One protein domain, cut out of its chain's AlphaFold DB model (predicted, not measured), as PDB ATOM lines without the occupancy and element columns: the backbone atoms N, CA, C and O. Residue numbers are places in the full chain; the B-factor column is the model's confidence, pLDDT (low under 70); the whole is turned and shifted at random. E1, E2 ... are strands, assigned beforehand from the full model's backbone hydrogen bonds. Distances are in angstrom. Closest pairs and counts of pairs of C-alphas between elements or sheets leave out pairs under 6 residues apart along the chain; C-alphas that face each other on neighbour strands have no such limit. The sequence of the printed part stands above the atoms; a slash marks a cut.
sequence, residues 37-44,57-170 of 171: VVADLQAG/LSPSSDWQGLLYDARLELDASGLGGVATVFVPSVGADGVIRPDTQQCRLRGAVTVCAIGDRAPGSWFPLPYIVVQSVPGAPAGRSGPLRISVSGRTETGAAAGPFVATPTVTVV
ATOM      1  N   VAL A  37     -13.798  18.585 -31.876       47.38
ATOM      2  CA  VAL A  37     -14.741  19.371 -32.675       47.38
ATOM      3  C   VAL A  37     -14.739  18.775 -34.076       47.38
ATOM      4  O   VAL A  37     -13.711  18.778 -34.750       47.38
ATOM      5  N   VAL A  38     -15.877  18.227 -34.489       50.81
ATOM      6  CA  VAL A  38     -16.068  17.672 -35.832       50.81
ATOM      7  C   VAL A  38     -17.003  18.599 -36.598       50.81
ATOM      8  O   VAL A  38     -18.081  18.919 -36.094       50.81
ATOM      9  N   ALA A  39     -16.587  19.038 -37.789       47.38
ATOM     10  CA  ALA A  39     -17.413  19.895 -38.634       47.38
ATOM     11  C   ALA A  39     -18.543  19.092 -39.293       47.38
ATOM     12  O   ALA A  39     -18.332  17.951 -39.720       47.38
ATOM     13  N   ASP A  40     -19.722  19.704 -39.398       43.62
ATOM     14  CA  ASP A  40     -20.849  19.187 -40.171       43.62
ATOM     15  C   ASP A  40     -20.832  19.780 -41.591       43.62
ATOM     16  O   ASP A  40     -20.970  20.985 -41.788       43.62
ATOM     17  N   LEU A  41     -20.690  18.939 -42.622       42.59
ATOM     18  CA  LEU A  41     -20.699  19.423 -44.012       42.59
ATOM     19  C   LEU A  41     -22.064  19.938 -44.481       42.59
ATOM     20  O   LEU A  41     -22.121  20.635 -45.492       42.59
ATOM     21  N   GLN A  42     -23.161  19.586 -43.806       41.09
ATOM     22  CA  GLN A  42     -24.507  20.032 -44.183       41.09
ATOM     23  C   GLN A  42     -24.818  21.448 -43.694       41.09
ATOM     24  O   GLN A  42     -25.706  22.095 -44.246       41.09
ATOM     25  N   ALA A  43     -24.106  21.935 -42.679       41.78
ATOM     26  CA  ALA A  43     -24.342  23.253 -42.104       41.78
ATOM     27  C   ALA A  43     -23.551  24.381 -42.799       41.78
ATOM     28  O   ALA A  43     -23.882  25.554 -42.626       41.78
ATOM     29  N   GLY A  44     -22.607  24.034 -43.686       32.41
ATOM     30  CA  GLY A  44     -21.726  24.988 -44.365       32.41
ATOM     31  C   GLY A  44     -20.699  25.586 -43.393       32.41
ATOM     32  O   GLY A  44     -21.014  25.809 -42.231       32.41
ATOM     33  N   LEU A  57      -3.864   9.208 -31.445       69.44
ATOM     34  CA  LEU A  57      -4.108   8.171 -30.461       69.44
ATOM     35  C   LEU A  57      -2.784   7.622 -29.976       69.44
ATOM     36  O   LEU A  57      -1.994   7.104 -30.761       69.44
ATOM     37  N   SER A  58      -2.574   7.688 -28.671       65.81
ATOM     38  CA  SER A  58      -1.531   6.905 -28.028       65.81
ATOM     39  C   SER A  58      -2.127   5.594 -27.521       65.81
ATOM     40  O   SER A  58      -3.239   5.592 -26.981       65.81
ATOM     41  N   PRO A  59      -1.414   4.473 -27.688       60.22
ATOM     42  CA  PRO A  59      -1.810   3.214 -27.091       60.22
ATOM     43  C   PRO A  59      -1.835   3.344 -25.562       60.22
ATOM     44  O   PRO A  59      -1.016   4.044 -24.974       60.22
ATOM     45  N   SER A  60      -2.738   2.625 -24.893       54.50
ATOM     46  CA  SER A  60      -2.708   2.515 -23.425       54.50
ATOM     47  C   SER A  60      -1.572   1.618 -22.908       54.50
ATOM     48  O   SER A  60      -1.427   1.443 -21.703       54.50
ATOM     49  N   SER A  61      -0.829   0.987 -23.816       56.22
ATOM     50  CA  SER A  61       0.316   0.114 -23.552       56.22
ATOM     51  C   SER A  61       1.602   0.768 -24.046       56.22
ATOM     52  O   SER A  61       1.572   1.389 -25.104       56.22
ATOM     53  N   ASP A  62       2.734   0.502 -23.392       59.78
ATOM     54  CA  ASP A  62       4.075   1.016 -23.747       59.78
ATOM     55  C   ASP A  62       4.655   0.458 -25.066       59.78
ATOM     56  O   ASP A  62       5.867   0.390 -25.267       59.78
ATOM     57  N   TRP A  63       3.806  -0.000 -25.981       60.94
ATOM     58  CA  TRP A  63       4.232  -0.597 -27.232       60.94
ATOM     59  C   TRP A  63       4.752   0.471 -28.201       60.94
ATOM     60  O   TRP A  63       4.058   1.438 -28.511       60.94
ATOM     61  N   GLN A  64       5.977   0.278 -28.700       66.25
ATOM     62  CA  GLN A  64       6.676   1.231 -29.576       66.25
ATOM     63  C   GLN A  64       7.040   0.655 -30.958       66.25
ATOM     64  O   GLN A  64       7.973   1.122 -31.604       66.25
ATOM     65  N   GLY A  65       6.326  -0.378 -31.417       70.19
ATOM     66  CA  GLY A  65       6.570  -0.998 -32.724       70.19
ATOM     67  C   GLY A  65       5.881  -0.288 -33.894       70.19
ATOM     68  O   GLY A  65       5.220   0.734 -33.726       70.19
ATOM     69  N   LEU A  66       6.020  -0.852 -35.096       75.12
ATOM     70  CA  LEU A  66       5.236  -0.460 -36.272       75.12
ATOM     71  C   LEU A  66       3.985  -1.332 -36.402       75.12
ATOM     72  O   LEU A  66       4.035  -2.546 -36.186       75.12
ATOM     73  N   LEU A  67       2.873  -0.698 -36.777       74.44
ATOM     74  CA  LEU A  67       1.638  -1.353 -37.195       74.44
ATOM     75  C   LEU A  67       1.658  -1.554 -38.694       74.44
ATOM     76  O   LEU A  67       1.712  -0.581 -39.440       74.44
ATOM     77  N   TYR A  68       1.540  -2.797 -39.118       82.56
ATOM     78  CA  TYR A  68       1.329  -3.183 -40.499       82.56
ATOM     79  C   TYR A  68      -0.161  -3.367 -40.779       82.56
ATOM     80  O   TYR A  68      -0.916  -3.756 -39.885       82.56
ATOM     81  N   ASP A  69      -0.581  -3.084 -42.015       83.50
ATOM     82  CA  ASP A  69      -1.984  -3.163 -42.452       83.50
ATOM     83  C   ASP A  69      -2.933  -2.383 -41.530       83.50
ATOM     84  O   ASP A  69      -3.966  -2.896 -41.085       83.50
ATOM     85  N   ALA A  70      -2.548  -1.153 -41.188       80.25
ATOM     86  CA  ALA A  70      -3.251  -0.363 -40.193       80.25
ATOM     87  C   ALA A  70      -4.678  -0.037 -40.658       80.25
ATOM     88  O   ALA A  70      -4.907   0.471 -41.762       80.25
ATOM     89  N   ARG A  71      -5.652  -0.301 -39.786       87.38
ATOM     90  CA  ARG A  71      -7.075  -0.038 -40.005       87.38
ATOM     91  C   ARG A  71      -7.618   0.878 -38.929       87.38
ATOM     92  O   ARG A  71      -7.472   0.578 -37.748       87.38
ATOM     93  N   LEU A  72      -8.289   1.939 -39.350       86.12
ATOM     94  CA  LEU A  72      -9.051   2.845 -38.502       86.12
ATOM     95  C   LEU A  72     -10.534   2.506 -38.615       86.12
ATOM     96  O   LEU A  72     -11.067   2.418 -39.715       86.12
ATOM     97  N   GLU A  73     -11.213   2.373 -37.493       90.75
ATOM     98  CA  GLU A  73     -12.661   2.261 -37.415       90.75
ATOM     99  C   GLU A  73     -13.202   3.424 -36.586       90.75
ATOM    100  O   GLU A  73     -12.737   3.690 -35.477       90.75
ATOM    101  N   LEU A  74     -14.180   4.114 -37.161       89.75
ATOM    102  CA  LEU A  74     -14.935   5.204 -36.569       89.75
ATOM    103  C   LEU A  74     -16.361   4.716 -36.365       89.75
ATOM    104  O   LEU A  74     -17.005   4.303 -37.325       89.75
ATOM    105  N   ASP A  75     -16.855   4.791 -35.140       92.12
ATOM    106  CA  ASP A  75     -18.217   4.418 -34.790       92.12
ATOM    107  C   ASP A  75     -18.889   5.571 -34.041       92.12
ATOM    108  O   ASP A  75     -18.621   5.852 -32.868       92.12
ATOM    109  N   ALA A  76     -19.746   6.271 -34.780       89.19
ATOM    110  CA  ALA A  76     -20.541   7.398 -34.330       89.19
ATOM    111  C   ALA A  76     -21.965   6.986 -33.931       89.19
ATOM    112  O   ALA A  76     -22.821   7.856 -33.788       89.19
ATOM    113  N   SER A  77     -22.255   5.693 -33.728       89.50
ATOM    114  CA  SER A  77     -23.591   5.249 -33.304       89.50
ATOM    115  C   SER A  77     -24.005   5.833 -31.946       89.50
ATOM    116  O   SER A  77     -25.194   5.934 -31.647       89.50
ATOM    117  N   GLY A  78     -23.026   6.227 -31.124       85.94
ATOM    118  CA  GLY A  78     -23.227   6.938 -29.864       85.94
ATOM    119  C   GLY A  78     -23.568   8.425 -30.017       85.94
ATOM    120  O   GLY A  78     -24.025   9.045 -29.057       85.94
ATOM    121  N   LEU A  79     -23.394   9.011 -31.205       82.44
ATOM    122  CA  LEU A  79     -23.776  10.388 -31.507       82.44
ATOM    123  C   LEU A  79     -25.189  10.405 -32.099       82.44
ATOM    124  O   LEU A  79     -25.399  10.131 -33.281       82.44
ATOM    125  N   GLY A  80     -26.174  10.765 -31.275       80.56
ATOM    126  CA  GLY A  80     -27.575  10.805 -31.695       80.56
ATOM    127  C   GLY A  80     -27.798  11.659 -32.949       80.56
ATOM    128  O   GLY A  80     -27.438  12.830 -32.979       80.56
ATOM    129  N   GLY A  81     -28.420  11.080 -33.980       77.75
ATOM    130  CA  GLY A  81     -28.764  11.763 -35.232       77.75
ATOM    131  C   GLY A  81     -27.612  11.923 -36.237       77.75
ATOM    132  O   GLY A  81     -27.731  12.737 -37.157       77.75
ATOM    133  N   VAL A  82     -26.497  11.208 -36.077       81.88
ATOM    134  CA  VAL A  82     -25.488  11.074 -37.139       81.88
ATOM    135  C   VAL A  82     -25.978  10.048 -38.160       81.88
ATOM    136  O   VAL A  82     -26.294   8.915 -37.807       81.88
ATOM    137  N   ALA A  83     -26.046  10.448 -39.430       81.00
ATOM    138  CA  ALA A  83     -26.345   9.551 -40.542       81.00
ATOM    139  C   ALA A  83     -25.079   8.820 -41.000       81.00
ATOM    140  O   ALA A  83     -25.098   7.604 -41.193       81.00
ATOM    141  N   THR A  84     -23.980   9.565 -41.156       82.38
ATOM    142  CA  THR A  84     -22.678   9.026 -41.550       82.38
ATOM    143  C   THR A  84     -21.531   9.712 -40.816       82.38
ATOM    144  O   THR A  84     -21.611  10.883 -40.456       82.38
ATOM    145  N   VAL A  85     -20.450   8.973 -40.582       84.62
ATOM    146  CA  VAL A  85     -19.149   9.501 -40.139       84.62
ATOM    147  C   VAL A  85     -18.119   9.093 -41.173       84.62
ATOM    148  O   VAL A  85     -18.207   7.982 -41.683       84.62
ATOM    149  N   PHE A  86     -17.161   9.941 -41.521       83.19
ATOM    150  CA  PHE A  86     -16.157   9.585 -42.520       83.19
ATOM    151  C   PHE A  86     -14.877  10.400 -42.391       83.19
ATOM    152  O   PHE A  86     -14.835  11.451 -41.755       83.19
ATOM    153  N   VAL A  87     -13.831   9.886 -43.030       81.12
ATOM    154  CA  VAL A  87     -12.576  10.598 -43.248       81.12
ATOM    155  C   VAL A  87     -12.661  11.259 -44.622       81.12
ATOM    156  O   VAL A  87     -12.735  10.537 -45.619       81.12
ATOM    157  N   PRO A  88     -12.706  12.595 -44.717       75.19
ATOM    158  CA  PRO A  88     -12.824  13.255 -46.003       75.19
ATOM    159  C   PRO A  88     -11.541  13.126 -46.821       75.19
ATOM    160  O   PRO A  88     -10.435  13.227 -46.292       75.19
ATOM    161  N   SER A  89     -11.702  13.016 -48.137       70.12
ATOM    162  CA  SER A  89     -10.660  13.425 -49.081       70.12
ATOM    163  C   SER A  89     -10.956  14.821 -49.610       70.12
ATOM    164  O   SER A  89     -12.112  15.191 -49.808       70.12
ATOM    165  N   VAL A  90      -9.901  15.594 -49.856       65.50
ATOM    166  CA  VAL A  90      -9.995  16.840 -50.618       65.50
ATOM    167  C   VAL A  90      -9.533  16.522 -52.033       65.50
ATOM    168  O   VAL A  90      -8.384  16.123 -52.237       65.50
ATOM    169  N   GLY A  91     -10.444  16.623 -52.999       61.66
ATOM    170  CA  GLY A  91     -10.100  16.447 -54.404       61.66
ATOM    171  C   GLY A  91      -9.173  17.558 -54.902       61.66
ATOM    172  O   GLY A  91      -9.036  18.609 -54.276       61.66
ATOM    173  N   ALA A  92      -8.553  17.352 -56.067       69.25
ATOM    174  CA  ALA A  92      -7.747  18.389 -56.727       69.25
ATOM    175  C   ALA A  92      -8.565  19.656 -57.074       69.25
ATOM    176  O   ALA A  92      -8.003  20.722 -57.298       69.25
ATOM    177  N   ASP A  93      -9.891  19.528 -57.093       73.94
ATOM    178  CA  ASP A  93     -10.895  20.580 -57.250       73.94
ATOM    179  C   ASP A  93     -11.226  21.319 -55.936       73.94
ATOM    180  O   ASP A  93     -12.075  22.206 -55.930       73.94
ATOM    181  N   GLY A  94     -10.588  20.959 -54.817       66.50
ATOM    182  CA  GLY A  94     -10.863  21.523 -53.494       66.50
ATOM    183  C   GLY A  94     -12.162  21.021 -52.858       66.50
ATOM    184  O   GLY A  94     -12.530  21.477 -51.776       66.50
ATOM    185  N   VAL A  95     -12.865  20.080 -53.496       70.12
ATOM    186  CA  VAL A  95     -14.143  19.560 -53.004       70.12
ATOM    187  C   VAL A  95     -13.891  18.475 -51.961       70.12
ATOM    188  O   VAL A  95     -13.159  17.515 -52.208       70.12
ATOM    189  N   ILE A  96     -14.544  18.609 -50.804       66.19
ATOM    190  CA  ILE A  96     -14.546  17.589 -49.756       66.19
ATOM    191  C   ILE A  96     -15.465  16.441 -50.176       66.19
ATOM    192  O   ILE A  96     -16.656  16.642 -50.417       66.19
ATOM    193  N   ARG A  97     -14.920  15.227 -50.244       68.62
ATOM    194  CA  ARG A  97     -15.652  14.015 -50.624       68.62
ATOM    195  C   ARG A  97     -15.663  13.024 -49.461       68.62
ATOM    196  O   ARG A  97     -14.620  12.823 -48.834       68.62
ATOM    197  N   PRO A  98     -16.814  12.392 -49.176       64.50
ATOM    198  CA  PRO A  98     -16.952  11.487 -48.043       64.50
ATOM    199  C   PRO A  98     -16.288  10.129 -48.244       64.50
ATOM    200  O   PRO A  98     -16.108   9.385 -47.285       64.50
ATOM    201  N   ASP A  99     -15.940   9.808 -49.485       63.78
ATOM    202  CA  ASP A  99     -15.382   8.522 -49.848       63.78
ATOM    203  C   ASP A  99     -13.928   8.682 -50.290       63.78
ATOM    204  O   ASP A  99     -13.580   9.553 -51.094       63.78
ATOM    205  N   THR A 100     -13.078   7.825 -49.746       65.12
ATOM    206  CA  THR A 100     -11.732   7.588 -50.254       65.12
ATOM    207  C   THR A 100     -11.697   6.118 -50.634       65.12
ATOM    208  O   THR A 100     -12.312   5.305 -49.954       65.12
ATOM    209  N   GLN A 101     -10.939   5.722 -51.663       66.75
ATOM    210  CA  GLN A 101     -10.820   4.299 -52.041       66.75
ATOM    211  C   GLN A 101     -10.354   3.382 -50.890       66.75
ATOM    212  O   GLN A 101     -10.388   2.159 -50.996       66.75
ATOM    213  N   GLN A 102      -9.903   3.983 -49.795       80.56
ATOM    214  CA  GLN A 102      -9.390   3.348 -48.602       80.56
ATOM    215  C   GLN A 102     -10.444   3.190 -47.498       80.56
ATOM    216  O   GLN A 102     -10.200   2.433 -46.563       80.56
ATOM    217  N   CYS A 103     -11.603   3.848 -47.584       84.94
ATOM    218  CA  CYS A 103     -12.651   3.818 -46.567       84.94
ATOM    219  C   CYS A 103     -13.910   3.096 -47.056       84.94
ATOM    220  O   CYS A 103     -14.320   3.193 -48.204       84.94
ATOM    221  N   ARG A 104     -14.565   2.373 -46.150       88.56
ATOM    222  CA  ARG A 104     -15.864   1.747 -46.369       88.56
ATOM    223  C   ARG A 104     -16.863   2.312 -45.373       88.56
ATOM    224  O   ARG A 104     -16.777   2.017 -44.181       88.56
ATOM    225  N   LEU A 105     -17.827   3.070 -45.887       86.56
ATOM    226  CA  LEU A 105     -18.907   3.659 -45.100       86.56
ATOM    227  C   LEU A 105     -20.050   2.657 -44.884       86.56
ATOM    228  O   LEU A 105     -20.452   1.937 -45.802       86.56
ATOM    229  N   ARG A 106     -20.587   2.612 -43.664       87.69
ATOM    230  CA  ARG A 106     -21.747   1.805 -43.257       87.69
ATOM    231  C   ARG A 106     -22.601   2.592 -42.255       87.69
ATOM    232  O   ARG A 106     -22.619   2.295 -41.061       87.69
ATOM    233  N   GLY A 107     -23.310   3.607 -42.747       86.06
ATOM    234  CA  GLY A 107     -24.080   4.515 -41.891       86.06
ATOM    235  C   GLY A 107     -23.158   5.252 -40.921       86.06
ATOM    236  O   GLY A 107     -22.125   5.776 -41.336       86.06
ATOM    237  N   ALA A 108     -23.487   5.234 -39.629       88.19
ATOM    238  CA  ALA A 108     -22.693   5.857 -38.569       88.19
ATOM    239  C   ALA A 108     -21.374   5.123 -38.244       88.19
ATOM    240  O   ALA A 108     -20.684   5.525 -37.312       88.19
ATOM    241  N   VAL A 109     -21.008   4.076 -38.994       91.31
ATOM    242  CA  VAL A 109     -19.730   3.368 -38.848       91.31
ATOM    243  C   VAL A 109     -18.924   3.468 -40.138       91.31
ATOM    244  O   VAL A 109     -19.442   3.176 -41.215       91.31
ATOM    245  N   THR A 110     -17.641   3.804 -40.034       90.62
ATOM    246  CA  THR A 110     -16.706   3.837 -41.166       90.62
ATOM    247  C   THR A 110     -15.412   3.124 -40.829       90.62
ATOM    248  O   THR A 110     -14.837   3.332 -39.767       90.62
ATOM    249  N   VAL A 111     -14.935   2.296 -41.761       90.88
ATOM    250  CA  VAL A 111     -13.674   1.558 -41.626       90.88
ATOM    251  C   VAL A 111     -12.733   1.957 -42.752       90.88
ATOM    252  O   VAL A 111     -13.081   1.789 -43.915       90.88
ATOM    253  N   CYS A 112     -11.544   2.438 -42.417       87.12
ATOM    254  CA  CYS A 112     -10.525   2.895 -43.350       87.12
ATOM    255  C   CYS A 112      -9.241   2.065 -43.242       87.12
ATOM    256  O   CYS A 112      -8.771   1.775 -42.144       87.12
ATOM    257  N   ALA A 113      -8.644   1.724 -44.380       87.31
ATOM    258  CA  ALA A 113      -7.265   1.268 -44.483       87.31
ATOM    259  C   ALA A 113      -6.350   2.499 -44.531       87.31
ATOM    260  O   ALA A 113      -6.423   3.286 -45.466       87.31
ATOM    261  N   ILE A 114      -5.506   2.696 -43.523       75.69
ATOM    262  CA  ILE A 114      -4.725   3.940 -43.381       75.69
ATOM    263  C   ILE A 114      -3.315   3.797 -43.985       75.69
ATOM    264  O   ILE A 114      -2.606   4.781 -44.173       75.69
ATOM    265  N   GLY A 115      -2.921   2.575 -44.350       70.31
ATOM    266  CA  GLY A 115      -1.685   2.287 -45.071       70.31
ATOM    267  C   GLY A 115      -0.988   1.029 -44.568       70.31
ATOM    268  O   GLY A 115      -1.432   0.373 -43.622       70.31
ATOM    269  N   ASP A 116       0.139   0.713 -45.201       69.88
ATOM    270  CA  ASP A 116       0.881  -0.521 -44.934       69.88
ATOM    271  C   ASP A 116       1.715  -0.452 -43.652       69.88
ATOM    272  O   ASP A 116       2.138  -1.497 -43.160       69.88
ATOM    273  N   ARG A 117       2.004   0.759 -43.142       71.88
ATOM    274  CA  ARG A 117       2.845   1.007 -41.957       71.88
ATOM    275  C   ARG A 117       2.401   2.264 -41.200       71.88
ATOM    276  O   ARG A 117       2.307   3.328 -41.804       71.88
ATOM    277  N   ALA A 118       2.217   2.168 -39.886       69.94
ATOM    278  CA  ALA A 118       1.974   3.306 -38.997       69.94
ATOM    279  C   ALA A 118       2.781   3.185 -37.689       69.94
ATOM    280  O   ALA A 118       3.053   2.064 -37.252       69.94
ATOM    281  N   PRO A 119       3.166   4.298 -37.037       68.75
ATOM    282  CA  PRO A 119       3.819   4.242 -35.736       68.75
ATOM    283  C   PRO A 119       2.847   3.714 -34.679       68.75
ATOM    284  O   PRO A 119       1.705   4.156 -34.579       68.75
ATOM    285  N   GLY A 120       3.307   2.758 -33.884       64.31
ATOM    286  CA  GLY A 120       2.514   2.128 -32.841       64.31
ATOM    287  C   GLY A 120       2.412   2.911 -31.544       64.31
ATOM    288  O   GLY A 120       1.408   2.819 -30.846       64.31
ATOM    289  N   SER A 121       3.443   3.701 -31.242       64.38
ATOM    290  CA  SER A 121       3.523   4.551 -30.050       64.38
ATOM    291  C   SER A 121       2.622   5.784 -30.127       64.38
ATOM    292  O   SER A 121       2.261   6.359 -29.100       64.38
ATOM    293  N   TRP A 122       2.264   6.209 -31.339       69.00
ATOM    294  CA  TRP A 122       1.373   7.334 -31.578       69.00
ATOM    295  C   TRP A 122       0.826   7.281 -33.003       69.00
ATOM    296  O   TRP A 122       1.584   7.290 -33.975       69.00
ATOM    297  N   PHE A 123      -0.495   7.254 -33.123       69.69
ATOM    298  CA  PHE A 123      -1.192   7.187 -34.395       69.69
ATOM    299  C   PHE A 123      -1.857   8.534 -34.704       69.69
ATOM    300  O   PHE A 123      -2.819   8.887 -34.016       69.69
ATOM    301  N   PRO A 124      -1.400   9.296 -35.717       71.25
ATOM    302  CA  PRO A 124      -2.072  10.528 -36.109       71.25
ATOM    303  C   PRO A 124      -3.463  10.196 -36.650       71.25
ATOM    304  O   PRO A 124      -3.614   9.405 -37.583       71.25
ATOM    305  N   LEU A 125      -4.493  10.791 -36.057       74.69
ATOM    306  CA  LEU A 125      -5.847  10.646 -36.553       74.69
ATOM    307  C   LEU A 125      -6.031  11.521 -37.789       74.69
ATOM    308  O   LEU A 125      -5.662  12.700 -37.770       74.69
ATOM    309  N   PRO A 126      -6.622  10.969 -38.862       73.56
ATOM    310  CA  PRO A 126      -7.036  11.795 -39.974       73.56
ATOM    311  C   PRO A 126      -8.166  12.722 -39.526       73.56
ATOM    312  O   PRO A 126      -8.797  12.526 -38.483       73.56
ATOM    313  N   TYR A 127      -8.449  13.727 -40.348       75.00
ATOM    314  CA  TYR A 127      -9.629  14.549 -40.137       75.00
ATOM    315  C   TYR A 127     -10.887  13.667 -40.191       75.00
ATOM    316  O   TYR A 127     -10.969  12.735 -40.990       75.00
ATOM    317  N   ILE A 128     -11.842  13.929 -39.304       78.75
ATOM    318  CA  ILE A 128     -13.105  13.193 -39.213       78.75
ATOM    319  C   ILE A 128     -14.212  14.207 -39.426       78.75
ATOM    320  O   ILE A 128     -14.149  15.313 -38.895       78.75
ATOM    321  N   VAL A 129     -15.214  13.814 -40.196       77.56
ATOM    322  CA  VAL A 129     -16.408  14.593 -40.506       77.56
ATOM    323  C   VAL A 129     -17.629  13.735 -40.213       77.56
ATOM    324  O   VAL A 129     -17.595  12.515 -40.386       77.56
ATOM    325  N   VAL A 130     -18.717  14.364 -39.774       79.50
ATOM    326  CA  VAL A 130     -20.025  13.710 -39.681       79.50
ATOM    327  C   VAL A 130     -21.010  14.364 -40.637       79.50
ATOM    328  O   VAL A 130     -20.948  15.562 -40.900       79.50
ATOM    329  N   GLN A 131     -21.944  13.566 -41.137       79.31
ATOM    330  CA  GLN A 131     -23.150  14.037 -41.792       79.31
ATOM    331  C   GLN A 131     -24.332  13.733 -40.883       79.31
ATOM    332  O   GLN A 131     -24.576  12.580 -40.507       79.31
ATOM    333  N   SER A 132     -25.074  14.766 -40.520       80.75
ATOM    334  CA  SER A 132     -26.271  14.625 -39.698       80.75
ATOM    335  C   SER A 132     -27.474  14.131 -40.506       80.75
ATOM    336  O   SER A 132     -27.573  14.361 -41.712       80.75
ATOM    337  N   VAL A 133     -28.419  13.462 -39.838       78.88
ATOM    338  CA  VAL A 133     -29.759  13.248 -40.404       78.88
ATOM    339  C   VAL A 133     -30.475  14.599 -40.563       78.88
ATOM    340  O   VAL A 133     -30.246  15.503 -39.752       78.88
ATOM    341  N   PRO A 134     -31.366  14.754 -41.558       76.06
ATOM    342  CA  PRO A 134     -32.161  15.970 -41.703       76.06
ATOM    343  C   PRO A 134     -32.926  16.318 -40.416       76.06
ATOM    344  O   PRO A 134     -33.541  15.449 -39.801       76.06
ATOM    345  N   GLY A 135     -32.892  17.593 -40.013       70.81
ATOM    346  CA  GLY A 135     -33.589  18.087 -38.815       70.81
ATOM    347  C   GLY A 135     -32.868  17.841 -37.485       70.81
ATOM    348  O   GLY A 135     -33.415  18.145 -36.427       70.81
ATOM    349  N   ALA A 136     -31.646  17.309 -37.512       72.62
ATOM    350  CA  ALA A 136     -30.823  17.186 -36.319       72.62
ATOM    351  C   ALA A 136     -30.447  18.556 -35.712       72.62
ATOM    352  O   ALA A 136     -30.051  19.459 -36.450       72.62
ATOM    353  N   PRO A 137     -30.490  18.711 -34.375       65.44
ATOM    354  CA  PRO A 137     -30.039  19.932 -33.719       65.44
ATOM    355  C   PRO A 137     -28.507  20.050 -33.743       65.44
ATOM    356  O   PRO A 137     -27.791  19.088 -33.444       65.44
ATOM    357  N   ALA A 138     -28.014  21.251 -34.047       66.62
ATOM    358  CA  ALA A 138     -26.607  21.614 -33.899       66.62
ATOM    359  C   ALA A 138     -26.187  21.644 -32.415       66.62
ATOM    360  O   ALA A 138     -27.023  21.814 -31.526       66.62
ATOM    361  N   GLY A 139     -24.888  21.488 -32.138       62.50
ATOM    362  CA  GLY A 139     -24.337  21.558 -30.777       62.50
ATOM    363  C   GLY A 139     -24.552  20.301 -29.931       62.50
ATOM    364  O   GLY A 139     -24.261  20.303 -28.738       62.50
ATOM    365  N   ARG A 140     -25.057  19.216 -30.526       73.12
ATOM    366  CA  ARG A 140     -25.218  17.928 -29.846       73.12
ATOM    367  C   ARG A 140     -23.867  17.291 -29.537       73.12
ATOM    368  O   ARG A 140     -22.938  17.381 -30.342       73.12
ATOM    369  N   SER A 141     -23.809  16.563 -28.427       76.62
ATOM    370  CA  SER A 141     -22.608  15.845 -28.011       76.62
ATOM    371  C   SER A 141     -22.889  14.373 -27.752       76.62
ATOM    372  O   SER A 141     -23.953  14.016 -27.249       76.62
ATOM    373  N   GLY A 142     -21.928  13.515 -28.073       80.62
ATOM    374  CA  GLY A 142     -22.021  12.081 -27.814       80.62
ATOM    375  C   GLY A 142     -20.679  11.372 -27.984       80.62
ATOM    376  O   GLY A 142     -19.732  11.966 -28.508       80.62
ATOM    377  N   PRO A 143     -20.563  10.119 -27.519       82.88
ATOM    378  CA  PRO A 143     -19.333   9.352 -27.645       82.88
ATOM    379  C   PRO A 143     -19.088   8.925 -29.094       82.88
ATOM    380  O   PRO A 143     -19.927   8.248 -29.687       82.88
ATOM    381  N   LEU A 144     -17.917   9.268 -29.632       84.75
ATOM    382  CA  LEU A 144     -17.385   8.710 -30.876       84.75
ATOM    383  C   LEU A 144     -16.376   7.635 -30.498       84.75
ATOM    384  O   LEU A 144     -15.369   7.938 -29.859       84.75
ATOM    385  N   ARG A 145     -16.604   6.386 -30.893       87.94
ATOM    386  CA  ARG A 145     -15.614   5.330 -30.698       87.94
ATOM    387  C   ARG A 145     -14.647   5.333 -31.878       87.94
ATOM    388  O   ARG A 145     -15.051   5.208 -33.027       87.94
ATOM    389  N   ILE A 146     -13.364   5.470 -31.576       84.94
ATOM    390  CA  ILE A 146     -12.272   5.443 -32.545       84.94
ATOM    391  C   ILE A 146     -11.407   4.243 -32.198       84.94
ATOM    392  O   ILE A 146     -10.968   4.121 -31.055       84.94
ATOM    393  N   SER A 147     -11.162   3.351 -33.152       84.75
ATOM    394  CA  SER A 147     -10.266   2.220 -32.935       84.75
ATOM    395  C   SER A 147      -9.267   2.043 -34.066       84.75
ATOM    396  O   SER A 147      -9.625   2.143 -35.233       84.75
ATOM    397  N   VAL A 148      -8.006   1.792 -33.717       81.06
ATOM    398  CA  VAL A 148      -6.927   1.542 -34.678       81.06
ATOM    399  C   VAL A 148      -6.379   0.150 -34.443       81.06
ATOM    400  O   VAL A 148      -5.949  -0.143 -33.340       81.06
ATOM    401  N   SER A 149      -6.368  -0.703 -35.458       83.88
ATOM    402  CA  SER A 149      -5.856  -2.075 -35.376       83.88
ATOM    403  C   SER A 149      -4.845  -2.349 -36.482       83.88
ATOM    404  O   SER A 149      -4.788  -1.620 -37.470       83.88
ATOM    405  N   GLY A 150      -4.045  -3.402 -36.328       82.88
ATOM    406  CA  GLY A 150      -3.081  -3.810 -37.343       82.88
ATOM    407  C   GLY A 150      -2.327  -5.068 -36.938       82.88
ATOM    408  O   GLY A 150      -2.766  -5.839 -36.081       82.88
ATOM    409  N   ARG A 151      -1.169  -5.274 -37.553       83.19
ATOM    410  CA  ARG A 151      -0.243  -6.365 -37.245       83.19
ATOM    411  C   ARG A 151       1.090  -5.812 -36.764       83.19
ATOM    412  O   ARG A 151       1.504  -4.743 -37.189       83.19
ATOM    413  N   THR A 152       1.772  -6.522 -35.882       80.56
ATOM    414  CA  THR A 152       3.166  -6.224 -35.536       80.56
ATOM    415  C   THR A 152       4.105  -6.728 -36.634       80.56
ATOM    416  O   THR A 152       3.697  -7.480 -37.518       80.56
ATOM    417  N   GLU A 153       5.391  -6.383 -36.547       78.75
ATOM    418  CA  GLU A 153       6.437  -6.931 -37.428       78.75
ATOM    419  C   GLU A 153       6.494  -8.468 -37.399       78.75
ATOM    420  O   GLU A 153       6.732  -9.115 -38.414       78.75
ATOM    421  N   THR A 154       6.185  -9.072 -36.248       80.25
ATOM    422  CA  THR A 154       6.098 -10.530 -36.074       80.25
ATOM    423  C   THR A 154       4.815 -11.146 -36.643       80.25
ATOM    424  O   THR A 154       4.598 -12.348 -36.506       80.25
ATOM    425  N   GLY A 155       3.938 -10.344 -37.256       75.06
ATOM    426  CA  GLY A 155       2.658 -10.780 -37.816       75.06
ATOM    427  C   GLY A 155       1.562 -11.038 -36.777       75.06
ATOM    428  O   GLY A 155       0.448 -11.405 -37.157       75.06
ATOM    429  N   ALA A 156       1.838 -10.834 -35.486       78.56
ATOM    430  CA  ALA A 156       0.834 -10.937 -34.435       78.56
ATOM    431  C   ALA A 156      -0.181  -9.792 -34.557       78.56
ATOM    432  O   ALA A 156       0.168  -8.678 -34.948       78.56
ATOM    433  N   ALA A 157      -1.442 -10.052 -34.211       71.44
ATOM    434  CA  ALA A 157      -2.443  -8.995 -34.145       71.44
ATOM    435  C   ALA A 157      -2.025  -7.973 -33.079       71.44
ATOM    436  O   ALA A 157      -1.924  -8.303 -31.896       71.44
ATOM    437  N   ALA A 158      -1.791  -6.735 -33.502       66.69
ATOM    438  CA  ALA A 158      -1.715  -5.615 -32.587       66.69
ATOM    439  C   ALA A 158      -3.157  -5.192 -32.303       66.69
ATOM    440  O   ALA A 158      -3.927  -4.915 -33.229       66.69
ATOM    441  N   GLY A 159      -3.539  -5.254 -31.025       59.91
ATOM    442  CA  GLY A 159      -4.912  -5.020 -30.589       59.91
ATOM    443  C   GLY A 159      -5.453  -3.666 -31.054       59.91
ATOM    444  O   GLY A 159      -4.678  -2.779 -31.416       59.91
ATOM    445  N   PRO A 160      -6.784  -3.482 -31.043       61.31
ATOM    446  CA  PRO A 160      -7.337  -2.183 -31.347       61.31
ATOM    447  C   PRO A 160      -6.937  -1.190 -30.245       61.31
ATOM    448  O   PRO A 160      -7.319  -1.353 -29.086       61.31
ATOM    449  N   PHE A 161      -6.194  -0.145 -30.595       68.00
ATOM    450  CA  PHE A 161      -6.057   1.052 -29.773       68.00
ATOM    451  C   PHE A 161      -7.397   1.769 -29.818       68.00
ATOM    452  O   PHE A 161      -7.764   2.314 -30.856       68.00
ATOM    453  N   VAL A 162      -8.162   1.698 -28.730       67.69
ATOM    454  CA  VAL A 162      -9.511   2.268 -28.667       67.69
ATOM    455  C   VAL A 162      -9.490   3.553 -27.854       67.69
ATOM    456  O   VAL A 162      -9.048   3.559 -26.708       67.69
ATOM    457  N   ALA A 163     -10.048   4.614 -28.421       62.78
ATOM    458  CA  ALA A 163     -10.444   5.808 -27.696       62.78
ATOM    459  C   ALA A 163     -11.945   6.040 -27.856       62.78
ATOM    460  O   ALA A 163     -12.566   5.637 -28.841       62.78
ATOM    461  N   THR A 164     -12.550   6.687 -26.867       70.69
ATOM    462  CA  THR A 164     -13.967   7.062 -26.923       70.69
ATOM    463  C   THR A 164     -14.126   8.521 -26.501       70.69
ATOM    464  O   THR A 164     -14.631   8.790 -25.411       70.69
ATOM    465  N   PRO A 165     -13.616   9.467 -27.314       65.25
ATOM    466  CA  PRO A 165     -13.851  10.891 -27.109       65.25
ATOM    467  C   PRO A 165     -15.340  11.224 -27.024       65.25
ATOM    468  O   PRO A 165     -16.166  10.644 -27.734       65.25
ATOM    469  N   THR A 166     -15.664  12.237 -26.225       69.19
ATOM    470  CA  THR A 166     -16.947  12.932 -26.343       69.19
ATOM    471  C   THR A 166     -16.800  13.977 -27.437       69.19
ATOM    472  O   THR A 166     -15.957  14.861 -27.346       69.19
ATOM    473  N   VAL A 167     -17.610  13.893 -28.481       69.50
ATOM    474  CA  VAL A 167     -17.548  14.805 -29.627       69.50
ATOM    475  C   VAL A 167     -18.761  15.709 -29.599       69.50
ATOM    476  O   VAL A 167     -19.867  15.220 -29.385       69.50
ATOM    477  N   THR A 168     -18.556  17.002 -29.844       67.50
ATOM    478  CA  THR A 168     -19.641  17.968 -30.062       67.50
ATOM    479  C   THR A 168     -19.694  18.312 -31.542       67.50
ATOM    480  O   THR A 168     -18.690  18.736 -32.116       67.50
ATOM    481  N   VAL A 169     -20.858  18.120 -32.159       66.00
ATOM    482  CA  VAL A 169     -21.087  18.458 -33.567       66.00
ATOM    483  C   VAL A 169     -21.349  19.953 -33.665       66.00
ATOM    484  O   VAL A 169     -22.323  20.454 -33.092       66.00
ATOM    485  N   VAL A 170     -20.476  20.657 -34.381       62.91
ATOM    486  CA  VAL A 170     -20.629  22.086 -34.667       62.91
ATOM    487  C   VAL A 170     -21.148  22.278 -36.095       62.91
ATOM    488  O   VAL A 170     -20.821  21.458 -36.956       62.91
TER     489      VAL A 170
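AT A GLANCE: This is residues 37 to 44 and 57 to 170 of the 171 residues of an uncharacterized protein of Actinoplanes abujensis (UniProt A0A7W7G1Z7). A long, twisted sheet of five strands, E4, E5, E2, E8 and E9, makes one wall of this domain. Near one end two small sheets, E3 with E6 and E1 with E10 and E7, fold over one of its faces, so that this end looks like a loose, incomplete barrel; residues 122 to 128 cross the same face farther along, and a loop with its tip near Gly 91 sticks out. The printed part has 122 residues with no named helix and ten strands, E1 to E10 in order; the class is all strand, though the named strands hold only 59 residues, under half. The large sheet is antiparallel in the order E4, E5, E2, E8, E9; E3 and E6 are antiparallel, and the sheet E1, E10, E7 is mixed. The whole is compact, with a radius of gyration of the C-alphas of 15.1 A, and only just elongated, with spans of 49 by 32 by 20 A.

HOW THE PARTS SIT: Start at E1, residues 37 to 39, an edge strand parallel to E10, residues 166 to 170; N 170 and O 38 are 3.4 A apart, within hydrogen-bond range. Next look at E2, residues 66 to 75, an inner strand that bends by 77 degrees at residue 69. Its antiparallel neighbour E5, residues 109 to 119, bends by 94 degrees at residue 116; C-alphas 116 and 69 face each other at 4.6 A, and N 112 and O 72 are 2.7 A apart. E3, residues 82 to 86, is antiparallel to E6, residues 129 to 132, with N 86 and O 129 at 2.8 A. The closest C-alphas of E3 and E5 are those of Phe 86 and Thr 110, 5.9 A apart. E4, residues 103 to 106, is an edge strand and forms a hairpin with E5; N 104 and O 111 are 2.7 A apart. Between E6 and E1 the closest C-alphas are those of Val 129 and Val 38, 5.6 A apart. E7, residues 141 to 143, is antiparallel to E10, with N 167 and O 142 at 2.9 A. E7 runs on into E8, residues 145 to 151, at 32 degrees. E8 is antiparallel to E2, where N 73 and O 147 are 2.8 A apart, and forms a hairpin with E9, residues 157 to 163, where N 161 and O 148 are 2.8 A apart. E9 runs on into E10 at 60 degrees.

IN THESE COORDINATES: Find C-alpha 37 at (-14.741, 19.371, -32.675), where E1 begins its three residues. E2 starts at C-alpha 66, (5.236, -0.460, -36.272), and covers 24.0 A; E3 covers 10.9 A from 82 to 86. E4 is four residues from Cys 103, and E5, the longest strand by residues, covers 23.8 A from Val 109 to Pro 119. E6 has four residues from Val 129 and E7 three from Ser 141. E8 covers 20.4 A, E9 18.0 A, and E10 12.9 A, ending at C-alpha 170, (-20.629, 22.086, -34.667).

THE WHOLE: The two C-alphas farthest apart are those of Gly 135 and Thr 154, at 49.0 A. Residues 45 to 56 are not printed, and C-alphas 44 and 57 are 28.0 A apart across this cut. Of the links printed whole, E3 to E4 is long, with 16 residues; within it residues 89 to 90 pair antiparallel with 96 to 97. The mean pLDDT of the printed part is 73.2, and 48 residues are under 70, among them residues 37 to 44, 57 to 64 and 165 to 170.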